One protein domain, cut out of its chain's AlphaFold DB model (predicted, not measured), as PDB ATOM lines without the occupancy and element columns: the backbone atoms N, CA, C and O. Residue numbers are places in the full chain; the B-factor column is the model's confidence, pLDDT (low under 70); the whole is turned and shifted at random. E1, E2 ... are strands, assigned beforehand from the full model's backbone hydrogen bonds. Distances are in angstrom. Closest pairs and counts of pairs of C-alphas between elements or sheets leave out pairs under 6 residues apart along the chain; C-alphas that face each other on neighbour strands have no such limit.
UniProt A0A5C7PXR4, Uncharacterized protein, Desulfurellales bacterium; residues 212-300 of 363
ATOM      1  N   VAL A 212     222.147 229.137 186.741       70.06
ATOM      2  CA  VAL A 212     223.244 229.868 187.378       70.06
ATOM      3  C   VAL A 212     222.689 231.180 187.912       70.06
ATOM      4  O   VAL A 212     222.204 232.002 187.137       70.06
ATOM      5  N   ASP A 213     222.766 231.356 189.224       69.00
ATOM      6  CA  ASP A 213     222.381 232.566 189.942       69.00
ATOM      7  C   ASP A 213     223.635 233.299 190.439       69.00
ATOM      8  O   ASP A 213     224.665 232.671 190.703       69.00
ATOM      9  N   GLN A 214     223.565 234.623 190.573       76.81
ATOM     10  CA  GLN A 214     224.638 235.441 191.137       76.81
ATOM     11  C   GLN A 214     224.120 236.212 192.345       76.81
ATOM     12  O   GLN A 214     223.271 237.091 192.219       76.81
ATOM     13  N   VAL A 215     224.692 235.936 193.514       78.06
ATOM     14  CA  VAL A 215     224.275 236.554 194.775       78.06
ATOM     15  C   VAL A 215     225.411 237.383 195.357       78.06
ATOM     16  O   VAL A 215     226.515 236.878 195.548       78.06
ATOM     17  N   ASP A 216     225.140 238.646 195.681       84.38
ATOM     18  CA  ASP A 216     226.038 239.469 196.497       84.38
ATOM     19  C   ASP A 216     225.791 239.167 197.982       84.38
ATOM     20  O   ASP A 216     224.714 239.447 198.510       84.38
ATOM     21  N   ILE A 217     226.788 238.581 198.650       84.88
ATOM     22  CA  ILE A 217     226.715 238.230 200.078       84.88
ATOM     23  C   ILE A 217     227.364 239.285 200.985       84.88
ATOM     24  O   ILE A 217     227.574 239.057 202.180       84.88
ATOM     25  N   GLY A 218     227.692 240.448 200.421       86.31
ATOM     26  CA  GLY A 218     228.220 241.606 201.125       86.31
ATOM     27  C   GLY A 218     229.672 241.928 200.780       86.31
ATOM     28  O   GLY A 218     230.284 241.377 199.867       86.31
ATOM     29  N   VAL A 219     230.242 242.861 201.540       90.81
ATOM     30  CA  VAL A 219     231.604 243.375 201.337       90.81
ATOM     31  C   VAL A 219     232.564 242.873 202.407       90.81
ATOM     32  O   VAL A 219     232.158 242.519 203.517       90.81
ATOM     33  N   GLY A 220     233.864 242.905 202.107       88.81
ATOM     34  CA  GLY A 220     234.894 242.679 203.115       88.81
ATOM     35  C   GLY A 220     234.766 243.626 204.312       88.81
ATOM     36  O   GLY A 220     234.276 244.751 204.209       88.81
ATOM     37  N   THR A 221     235.229 243.187 205.478       88.62
ATOM     38  CA  THR A 221     235.098 243.963 206.716       88.62
ATOM     39  C   THR A 221     236.427 244.582 207.133       88.62
ATOM     40  O   THR A 221     237.514 244.066 206.860       88.62
ATOM     41  N   SER A 222     236.375 245.704 207.860       85.62
ATOM     42  CA  SER A 222     237.581 246.338 208.413       85.62
ATOM     43  C   SER A 222     238.300 245.457 209.443       85.62
ATOM     44  O   SER A 222     239.493 245.633 209.688       85.62
ATOM     45  N   THR A 223     237.577 244.508 210.039       87.19
ATOM     46  CA  THR A 223     238.071 243.485 210.970       87.19
ATOM     47  C   THR A 223     238.803 242.340 210.276       87.19
ATOM     48  O   THR A 223     239.435 241.542 210.964       87.19
ATOM     49  N   ARG A 224     238.820 242.316 208.932       85.81
ATOM     50  CA  ARG A 224     239.402 241.246 208.109       85.81
ATOM     51  C   ARG A 224     238.744 239.898 208.378       85.81
ATOM     52  O   ARG A 224     239.435 238.884 208.499       85.81
ATOM     53  N   ASP A 225     237.419 239.903 208.460       87.88
ATOM     54  CA  ASP A 225     236.665 238.663 208.553       87.88
ATOM     55  C   ASP A 225     236.849 237.862 207.265       87.88
ATOM     56  O   ASP A 225     236.893 238.404 206.157       87.88
ATOM     57  N   THR A 226     237.017 236.558 207.432       90.31
ATOM     58  CA  THR A 226     237.213 235.618 206.329       90.31
ATOM     59  C   THR A 226     235.966 234.795 206.061       90.31
ATOM     60  O   THR A 226     235.858 234.238 204.979       90.31
ATOM     61  N   ARG A 227     235.021 234.736 207.006       90.75
ATOM     62  CA  ARG A 227     233.819 233.905 206.927       90.75
ATOM     63  C   ARG A 227     232.576 234.741 206.644       90.75
ATOM     64  O   ARG A 227     232.270 235.654 207.407       90.75
ATOM     65  N   PHE A 228     231.829 234.360 205.613       88.88
ATOM     66  CA  PHE A 228     230.610 235.032 205.164       88.88
ATOM     67  C   PHE A 228     229.472 234.018 205.041       88.88
ATOM     68  O   PHE A 228     229.660 232.939 204.483       88.88
ATOM     69  N   SER A 229     228.304 234.322 205.608       85.56
ATOM     70  CA  SER A 229     227.165 233.396 205.614       85.56
ATOM     71  C   SER A 229     226.345 233.518 204.331       85.56
ATOM     72  O   SER A 229     226.058 234.623 203.889       85.56
ATOM     73  N   LEU A 230     225.922 232.382 203.775       79.06
ATOM     74  CA  LEU A 230     224.937 232.308 202.689       79.06
ATOM     75  C   LEU A 230     223.502 232.117 203.215       79.06
ATOM     76  O   LEU A 230     222.548 232.215 202.448       79.06
ATOM     77  N   GLY A 231     223.334 231.864 204.519       68.62
ATOM     78  CA  GLY A 231     222.047 231.475 205.110       68.62
ATOM     79  C   GLY A 231     220.969 232.563 205.069       68.62
ATOM     80  O   GLY A 231     219.788 232.242 205.091       68.62
ATOM     81  N   THR A 232     221.358 233.837 204.981       63.50
ATOM     82  CA  THR A 232     220.434 234.976 204.828       63.50
ATOM     83  C   THR A 232     219.948 235.176 203.403       63.50
ATOM     84  O   THR A 232     218.984 235.903 203.199       63.50
ATOM     85  N   HIS A 233     220.628 234.583 202.424       56.09
ATOM     86  CA  HIS A 233     220.351 234.853 201.023       56.09
ATOM     87  C   HIS A 233     219.460 233.782 200.409       56.09
ATOM     88  O   HIS A 233     218.585 234.131 199.626       56.09
ATOM     89  N   LEU A 234     219.651 232.499 200.748       57.03
ATOM     90  CA  LEU A 234     218.950 231.393 200.091       57.03
ATOM     91  C   LEU A 234     218.845 230.158 201.007       57.03
ATOM     92  O   LEU A 234     219.850 229.617 201.473       57.03
ATOM     93  N   GLY A 235     217.622 229.678 201.245       57.50
ATOM     94  CA  GLY A 235     217.377 228.431 201.973       57.50
ATOM     95  C   GLY A 235     217.689 227.189 201.127       57.50
ATOM     96  O   GLY A 235     217.277 227.107 199.976       57.50
ATOM     97  N   TYR A 236     218.359 226.199 201.733       61.38
ATOM     98  CA  TYR A 236     218.705 224.872 201.176       61.38
ATOM     99  C   TYR A 236     219.848 224.789 200.145       61.38
ATOM    100  O   TYR A 236     219.864 223.855 199.347       61.38
ATOM    101  N   LEU A 237     220.847 225.669 200.209       70.62
ATOM    102  CA  LEU A 237     222.101 225.469 199.470       70.62
ATOM    103  C   LEU A 237     223.012 224.430 200.138       70.62
ATOM    104  O   LEU A 237     223.115 224.359 201.367       70.62
ATOM    105  N   ARG A 238     223.725 223.668 199.313       75.19
ATOM    106  CA  ARG A 238     224.806 222.750 199.681       75.19
ATOM    107  C   ARG A 238     226.146 223.282 199.192       75.19
ATOM    108  O   ARG A 238     226.220 224.119 198.298       75.19
ATOM    109  N   ARG A 239     227.236 222.725 199.726       82.06
ATOM    110  CA  ARG A 239     228.603 223.024 199.259       82.06
ATOM    111  C   ARG A 239     228.773 222.848 197.744       82.06
ATOM    112  O   ARG A 239     229.523 223.598 197.133       82.06
ATOM    113  N   GLU A 240     228.107 221.850 197.176       80.44
ATOM    114  CA  GLU A 240     228.146 221.488 195.752       80.44
ATOM    115  C   GLU A 240     227.407 222.481 194.840       80.44
ATOM    116  O   GLU A 240     227.702 222.539 193.649       80.44
ATOM    117  N   ASP A 241     226.537 223.321 195.402       78.50
ATOM    118  CA  ASP A 241     225.804 224.338 194.647       78.50
ATOM    119  C   ASP A 241     226.652 225.601 194.418       78.50
ATOM    120  O   ASP A 241     226.317 226.424 193.572       78.50
ATOM    121  N   VAL A 242     227.770 225.774 195.138       84.44
ATOM    122  CA  VAL A 242     228.682 226.912 194.947       84.44
ATOM    123  C   VAL A 242     229.630 226.631 193.790       84.44
ATOM    124  O   VAL A 242     230.512 225.776 193.886       84.44
ATOM    125  N   ARG A 243     229.484 227.395 192.708       83.94
ATOM    126  CA  ARG A 243     230.278 227.231 191.490       83.94
ATOM    127  C   ARG A 243     231.558 228.052 191.530       83.94
ATOM    128  O   ARG A 243     232.650 227.519 191.336       83.94
ATOM    129  N   GLU A 244     231.417 229.350 191.762       88.62
ATOM    130  CA  GLU A 244     232.521 230.302 191.749       88.62
ATOM    131  C   GLU A 244     232.271 231.421 192.758       88.62
ATOM    132  O   GLU A 244     231.135 231.747 193.096       88.62
ATOM    133  N   VAL A 245     233.355 232.013 193.252       89.56
ATOM    134  CA  VAL A 245     233.301 233.192 194.112       89.56
ATOM    135  C   VAL A 245     234.134 234.282 193.458       89.56
ATOM    136  O   VAL A 245     235.329 234.111 193.210       89.56
ATOM    137  N   ILE A 246     233.493 235.407 193.183       92.69
ATOM    138  CA  ILE A 246     234.046 236.561 192.493       92.69
ATOM    139  C   ILE A 246     234.151 237.708 193.492       92.69
ATOM    140  O   ILE A 246     233.222 238.023 194.229       92.69
ATOM    141  N   LEU A 247     235.303 238.365 193.503       90.81
ATOM    142  CA  LEU A 247     235.495 239.632 194.188       90.81
ATOM    143  C   LEU A 247     235.288 240.754 193.176       90.81
ATOM    144  O   LEU A 247     236.107 240.926 192.268       90.81
ATOM    145  N   ARG A 248     234.198 241.502 193.339       90.12
ATOM    146  CA  ARG A 248     233.819 242.620 192.473       90.12
ATOM    147  C   ARG A 248     234.203 243.941 193.125       90.12
ATOM    148  O   ARG A 248     233.921 244.186 194.294       90.12
ATOM    149  N   THR A 249     234.855 244.804 192.363       90.88
ATOM    150  CA  THR A 249     235.141 246.190 192.760       90.88
ATOM    151  C   THR A 249     234.560 247.135 191.728       90.88
ATOM    152  O   THR A 249     234.527 246.790 190.551       90.88
ATOM    153  N   PHE A 250     234.153 248.325 192.147       86.12
ATOM    154  CA  PHE A 250     233.635 249.355 191.251       86.12
ATOM    155  C   PHE A 250     234.661 250.474 191.091       86.12
ATOM    156  O   PHE A 250     235.317 250.874 192.059       86.12
ATOM    157  N   ASP A 251     234.833 250.953 189.861       88.12
ATOM    158  CA  ASP A 251     235.601 252.169 189.610       88.12
ATOM    159  C   ASP A 251     234.771 253.428 189.940       88.12
ATOM    160  O   ASP A 251     233.630 253.353 190.389       88.12
ATOM    161  N   SER A 252     235.337 254.620 189.735       88.25
ATOM    162  CA  SER A 252     234.638 255.883 190.025       88.25
ATOM    163  C   SER A 252     233.430 256.171 189.122       88.25
ATOM    164  O   SER A 252     232.765 257.183 189.329       88.25
ATOM    165  N   ASN A 253     233.194 255.349 188.099       84.00
ATOM    166  CA  ASN A 253     232.065 255.439 187.178       84.00
ATOM    167  C   ASN A 253     231.094 254.255 187.353       84.00
ATOM    168  O   ASN A 253     230.307 253.997 186.445       84.00
ATOM    169  N   ASP A 254     231.179 253.526 188.473       78.56
ATOM    170  CA  ASP A 254     230.398 252.319 188.769       78.56
ATOM    171  C   ASP A 254     230.593 251.171 187.760       78.56
ATOM    172  O   ASP A 254     229.747 250.284 187.629       78.56
ATOM    173  N   VAL A 255     231.729 251.133 187.054       81.88
ATOM    174  CA  VAL A 255     232.058 250.005 186.176       81.88
ATOM    175  C   VAL A 255     232.604 248.853 187.027       81.88
ATOM    176  O   VAL A 255     233.615 249.037 187.719       81.88
ATOM    177  N   PRO A 256     231.983 247.656 186.985       86.06
ATOM    178  CA  PRO A 256     232.451 246.516 187.756       86.06
ATOM    179  C   PRO A 256     233.741 245.947 187.162       86.06
ATOM    180  O   PRO A 256     233.878 245.752 185.954       86.06
ATOM    181  N   THR A 257     234.694 245.651 188.036       88.25
ATOM    182  CA  THR A 257     235.885 244.854 187.747       88.25
ATOM    183  C   THR A 257     235.841 243.600 188.602       88.25
ATOM    184  O   THR A 257     235.887 243.687 189.832       88.25
ATOM    185  N   ASP A 258     235.800 242.453 187.931       89.56
ATOM    186  CA  ASP A 258     235.643 241.146 188.556       89.56
ATOM    187  C   ASP A 258     236.971 240.409 188.643       89.56
ATOM    188  O   ASP A 258     237.786 240.404 187.713       89.56
ATOM    189  N   ARG A 259     237.192 239.759 189.783       88.50
ATOM    190  CA  ARG A 259     238.348 238.898 189.996       88.50
ATOM    191  C   ARG A 259     237.936 237.638 190.737       88.50
ATOM    192  O   ARG A 259     237.452 237.717 191.857       88.50
ATOM    193  N   ASP A 260     238.251 236.488 190.162       88.62
ATOM    194  CA  ASP A 260     238.078 235.184 190.808       88.62
ATOM    195  C   ASP A 260     238.833 235.128 192.156       88.62
ATOM    196  O   ASP A 260     240.036 235.426 192.249       88.62
ATOM    197  N   ALA A 261     238.111 234.759 193.217       88.00
ATOM    198  CA  ALA A 261     238.607 234.663 194.587       88.00
ATOM    199  C   ALA A 261     239.576 233.484 194.811       88.00
ATOM    200  O   ALA A 261     240.188 233.392 195.873       88.00
ATOM    201  N   SER A 262     239.745 232.594 193.829       88.06
ATOM    202  CA  SER A 262     240.666 231.447 193.846       88.06
ATOM    203  C   SER A 262     242.009 231.703 193.148       88.06
ATOM    204  O   SER A 262     242.884 230.832 193.109       88.06
ATOM    205  N   LYS A 263     242.195 232.885 192.545       87.12
ATOM    206  CA  LYS A 263     243.403 233.225 191.776       87.12
ATOM    207  C   LYS A 263     244.338 234.150 192.552       87.12
ATOM    208  O   LYS A 263     243.986 234.743 193.565       87.12
ATOM    209  N   ASN A 264     245.564 234.305 192.046       85.69
ATOM    210  CA  ASN A 264     246.565 235.251 192.563       85.69
ATOM    211  C   ASN A 264     246.932 235.047 194.047       85.69
ATOM    212  O   ASN A 264     247.083 236.011 194.796       85.69
ATOM    213  N   GLY A 265     247.088 233.788 194.471       84.12
ATOM    214  CA  GLY A 265     247.450 233.442 195.851       84.12
ATOM    215  C   GLY A 265     246.297 233.565 196.847       84.12
ATOM    216  O   GLY A 265     246.537 233.539 198.054       84.12
ATOM    217  N   ARG A 266     245.067 233.707 196.346       89.56
ATOM    218  CA  ARG A 266     243.836 233.628 197.125       89.56
ATOM    219  C   ARG A 266     243.203 232.247 196.980       89.56
ATOM    220  O   ARG A 266     243.477 231.539 196.014       89.56
ATOM    221  N   TYR A 267     242.378 231.869 197.938       91.50
ATOM    222  CA  TYR A 267     241.514 230.705 197.850       91.50
ATOM    223  C   TYR A 267     240.226 230.970 198.618       91.50
ATOM    224  O   TYR A 267     240.179 231.812 199.519       91.50
ATOM    225  N   TRP A 268     239.193 230.222 198.268       93.25
ATOM    226  CA  TRP A 268     237.949 230.189 199.012       93.25
ATOM    227  C   TRP A 268     237.550 228.740 199.269       93.25
ATOM    228  O   TRP A 268     237.963 227.831 198.544       93.25
ATOM    229  N   GLU A 269     236.773 228.524 200.320       92.25
ATOM    230  CA  GLU A 269     236.194 227.229 200.639       92.25
ATOM    231  C   GLU A 269     234.759 227.399 201.137       92.25
ATOM    232  O   GLU A 269     234.481 228.223 202.004       92.25
ATOM    233  N   ALA A 270     233.850 226.584 200.608       89.19
ATOM    234  CA  ALA A 270     232.505 226.457 201.144       89.19
ATOM    235  C   ALA A 270     232.498 225.528 202.370       89.19
ATOM    236  O   ALA A 270     232.917 224.366 202.307       89.19
ATOM    237  N   VAL A 271     232.010 226.049 203.491       87.44
ATOM    238  CA  VAL A 271     231.928 225.374 204.786       87.44
ATOM    239  C   VAL A 271     230.466 225.191 205.165       87.44
ATOM    240  O   VAL A 271     229.718 226.158 205.282       87.44
ATOM    241  N   GLU A 272     230.075 223.943 205.393       83.44
ATOM    242  CA  GLU A 272     228.732 223.569 205.830       83.44
ATOM    243  C   GLU A 272     228.780 223.203 207.319       83.44
ATOM    244  O   GLU A 272     229.485 222.271 207.710       83.44
ATOM    245  N   ASN A 273     228.067 223.958 208.161       72.38
ATOM    246  CA  ASN A 273     228.027 223.731 209.617       72.38
ATOM    247  C   ASN A 273     226.739 223.025 210.082       72.38
ATOM    248  O   ASN A 273     226.566 222.766 211.272       72.38
ATOM    249  N   GLY A 274     225.858 222.668 209.146       65.94
ATOM    250  CA  GLY A 274     224.563 222.050 209.404       65.94
ATOM    251  C   GLY A 274     223.619 222.237 208.217       65.94
ATOM    252  O   GLY A 274     223.934 222.943 207.260       65.94
ATOM    253  N   ARG A 275     222.440 221.609 208.271       56.34
ATOM    254  CA  ARG A 275     221.445 221.704 207.193       56.34
ATOM    255  C   ARG A 275     220.944 223.150 207.075       56.34
ATOM    256  O   ARG A 275     220.277 223.625 207.985       56.34
ATOM    257  N   GLY A 276     221.243 223.811 205.956       61.00
ATOM    258  CA  GLY A 276     220.878 225.214 205.708       61.00
ATOM    259  C   GLY A 276     221.877 226.246 206.249       61.00
ATOM    260  O   GLY A 276     221.650 227.440 206.094       61.00
ATOM    261  N   GLU A 277     222.993 225.812 206.840       75.50
ATOM    262  CA  GLU A 277     224.051 226.693 207.347       75.50
ATOM    263  C   GLU A 277     225.304 226.579 206.473       75.50
ATOM    264  O   GLU A 277     226.318 225.985 206.859       75.50
ATOM    265  N   LEU A 278     225.215 227.151 205.271       84.44
ATOM    266  CA  LEU A 278     226.334 227.264 204.344       84.44
ATOM    267  C   LEU A 278     227.050 228.607 204.541       84.44
ATOM    268  O   LEU A 278     226.430 229.656 204.725       84.44
ATOM    269  N   SER A 279     228.376 228.587 204.549       89.44
ATOM    270  CA  SER A 279     229.221 229.780 204.638       89.44
ATOM    271  C   SER A 279     230.413 229.663 203.695       89.44
ATOM    272  O   SER A 279     230.830 228.560 203.352       89.44
ATOM    273  N   LEU A 280     230.983 230.796 203.298       91.12
ATOM    274  CA  LEU A 280     232.210 230.874 202.516       91.12
ATOM    275  C   LEU A 280     233.345 231.407 203.378       91.12
ATOM    276  O   LEU A 280     233.225 232.477 203.972       91.12
ATOM    277  N   ASP A 281     234.453 230.679 203.391       93.56
ATOM    278  CA  ASP A 281     235.718 231.117 203.959       93.56
ATOM    279  C   ASP A 281     236.631 231.611 202.834       93.56
ATOM    280  O   ASP A 281     237.035 230.831 201.976       93.56
ATOM    281  N   LEU A 282     236.980 232.897 202.837       93.75
ATOM    282  CA  LEU A 282     237.851 233.542 201.858       93.75
ATOM    283  C   LEU A 282     239.198 233.912 202.479       93.75
ATOM    284  O   LEU A 282     239.269 234.582 203.511       93.75
ATOM    285  N   TYR A 283     240.281 233.537 201.802       91.94
ATOM    286  CA  TYR A 283     241.644 233.850 202.214       91.94
ATOM    287  C   TYR A 283     242.460 234.422 201.051       91.94
ATOM    288  O   TYR A 283     242.530 233.809 199.988       91.94
ATOM    289  N   PRO A 284     243.146 235.566 201.233       92.12
ATOM    290  CA  PRO A 284     243.064 236.470 202.378       92.12
ATOM    291  C   PRO A 284     241.681 237.131 202.480       92.12
ATOM    292  O   PRO A 284     240.934 237.158 201.501       92.12
ATOM    293  N   ALA A 285     241.385 237.695 203.655       93.06
ATOM    294  CA  ALA A 285     240.144 238.424 203.901       93.06
ATOM    295  C   ALA A 285     239.893 239.488 202.810       93.06
ATOM    296  O   ALA A 285     240.828 240.234 202.477       93.06
ATOM    297  N   PRO A 286     238.667 239.575 202.264       92.75
ATOM    298  CA  PRO A 286     238.309 240.591 201.284       92.75
ATOM    299  C   PRO A 286     238.490 242.009 201.835       92.75
ATOM    300  O   PRO A 286     238.359 242.260 203.035       92.75
ATOM    301  N   LEU A 287     238.813 242.953 200.953       92.19
ATOM    302  CA  LEU A 287     238.888 244.370 201.310       92.19
ATOM    303  C   LEU A 287     237.485 244.964 201.480       92.19
ATOM    304  O   LEU A 287     236.527 244.493 200.882       92.19
ATOM    305  N   THR A 288     237.370 246.077 202.206       91.81
ATOM    306  CA  THR A 288     236.087 246.790 202.391       91.81
ATOM    307  C   THR A 288     235.501 247.384 201.112       91.81
ATOM    308  O   THR A 288     234.369 247.845 201.115       91.81
ATOM    309  N   SER A 289     236.285 247.418 200.034       89.94
ATOM    310  CA  SER A 289     235.855 247.821 198.694       89.94
ATOM    311  C   SER A 289     235.552 246.633 197.773       89.94
ATOM    312  O   SER A 289     235.187 246.850 196.624       89.94
ATOM    313  N   GLU A 290     235.795 245.398 198.224       90.94
ATOM    314  CA  GLU A 290     235.559 244.167 197.465       90.94
ATOM    315  C   GLU A 290     234.199 243.588 197.885       90.94
ATOM    316  O   GLU A 290     234.038 243.153 199.027       90.94
ATOM    317  N   HIS A 291     233.241 243.592 196.958       90.50
ATOM    318  CA  HIS A 291     231.983 242.851 197.057       90.50
ATOM    319  C   HIS A 291     232.238 241.374 196.783       90.50
ATOM    320  O   HIS A 291     233.017 241.030 195.890       90.50
ATOM    321  N   ILE A 292     231.590 240.507 197.546       90.31
ATOM    322  CA  ILE A 292     231.728 239.061 197.456       90.31
ATOM    323  C   ILE A 292     230.501 238.556 196.710       90.31
ATOM    324  O   ILE A 292     229.422 238.408 197.276       90.31
ATOM    325  N   ILE A 293     230.683 238.316 195.417       88.81
ATOM    326  CA  ILE A 293     229.655 237.781 194.536       88.81
ATOM    327  C   ILE A 293     229.852 236.273 194.448       88.81
ATOM    328  O   ILE A 293     230.960 235.795 194.208       88.81
ATOM    329  N   VAL A 294     228.788 235.515 194.646       84.31
ATOM    330  CA  VAL A 294     228.807 234.056 194.603       84.31
ATOM    331  C   VAL A 294     227.981 233.607 193.415       84.31
ATOM    332  O   VAL A 294     226.798 233.929 193.335       84.31
ATOM    333  N   GLU A 295     228.602 232.859 192.507       84.50
ATOM    334  CA  GLU A 295     227.876 232.136 191.471       84.50
ATOM    335  C   GLU A 295     227.404 230.795 192.032       84.50
ATOM    336  O   GLU A 295     228.207 229.984 192.510       84.50
ATOM    337  N   LEU A 296     226.100 230.559 191.961       76.06
ATOM    338  CA  LEU A 296     225.434 229.390 192.517       76.06
ATOM    339  C   LEU A 296     224.693 228.635 191.415       76.06
ATOM    340  O   LEU A 296     224.085 229.251 190.547       76.06
ATOM    341  N   ASN A 297     224.687 227.308 191.480       75.75
ATOM    342  CA  ASN A 297     223.722 226.495 190.753       75.75
ATOM    343  C   ASN A 297     222.476 226.366 191.628       75.75
ATOM    344  O   ASN A 297     222.488 225.672 192.645       75.75
ATOM    345  N   ARG A 298     221.404 227.058 191.256       69.19
ATOM    346  CA  ARG A 298     220.134 227.007 191.970       69.19
ATOM    347  C   ARG A 298     219.142 226.162 191.190       69.19
ATOM    348  O   ARG A 298     219.068 226.236 189.971       69.19
ATOM    349  N   ARG A 299     218.375 225.349 191.907       69.31
ATOM    350  CA  ARG A 299     217.265 224.586 191.330       69.31
ATOM    351  C   ARG A 299     216.040 225.474 191.202       69.31
ATOM    352  O   ARG A 299     215.793 226.300 192.086       69.31
ATOM    353  N   ASP A 300     215.271 225.280 190.139       66.69
ATOM    354  CA  ASP A 300     213.957 225.905 190.028       66.69
ATOM    355  C   ASP A 300     213.050 225.473 191.193       66.69
ATOM    356  O   ASP A 300     213.121 224.344 191.691       66.69
TER     357      ASP A 300
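AT A GLANCE: This is residues 212 to 300 of the 363 residues of an uncharacterized protein of Desulfurellales bacterium (UniProt A0A5C7PXR4). Two antiparallel sheets stand face to face as a sandwich, the four strands E1, E7, E3, E4 on one side and the three strands E2, E6, E5 on the other, the strands of the one crossed at 54 degrees to those of the other. The larger sheet is strongly twisted, and the turns of the hairpins E3-E4 and E5-E6 lie at opposite ends of the length. The 89 printed residues hold seven named strands, E1 to E7 along the chain, and no named helix: the class is all strand. The whole is compact, with a radius of gyration of the C-alphas of 12.7 A and spans of 39 by 28 by 22 A.

HOW THE PARTS SIT: E1, residues 212 to 219, is an edge strand, antiparallel to E7, residues 291 to 299, at 150 degrees; N 215 and O 294 are 2.9 A apart, within hydrogen-bond range. E2, residues 227 to 229, is antiparallel to E6, residues 278 to 283, with N 280 and O 228 2.8 A apart. The closest C-alphas of E1 and E2 are those of Ile 217 and Phe 228, 7.2 A. E3, residues 242 to 250, is antiparallel to E7, with N 246 and O 293 2.8 A apart, and forms a hairpin with E4, residues 256 to 260, N 247 to O 259 2.8 A. E5, residues 267 to 272, forms a hairpin with E6, N 269 to O 281 2.9 A.

IN THESE COORDINATES: E1 begins at C-alpha 212 (223.244, 229.868, 187.378) and is 21.1 A long; E3 is 23.3 A. E7, 24.1 A, ends at C-alpha 299 (217.265, 224.586, 191.330).

THE WHOLE: The C-alphas farthest apart, of Asn 253 and Gly 274, are 40.8 A apart. The printed part has no cut; the link E2 to E3 is long, 12 residues. Residues 213, 231 to 236, 274 to 276 and 298 to 300 have pLDDT under 70.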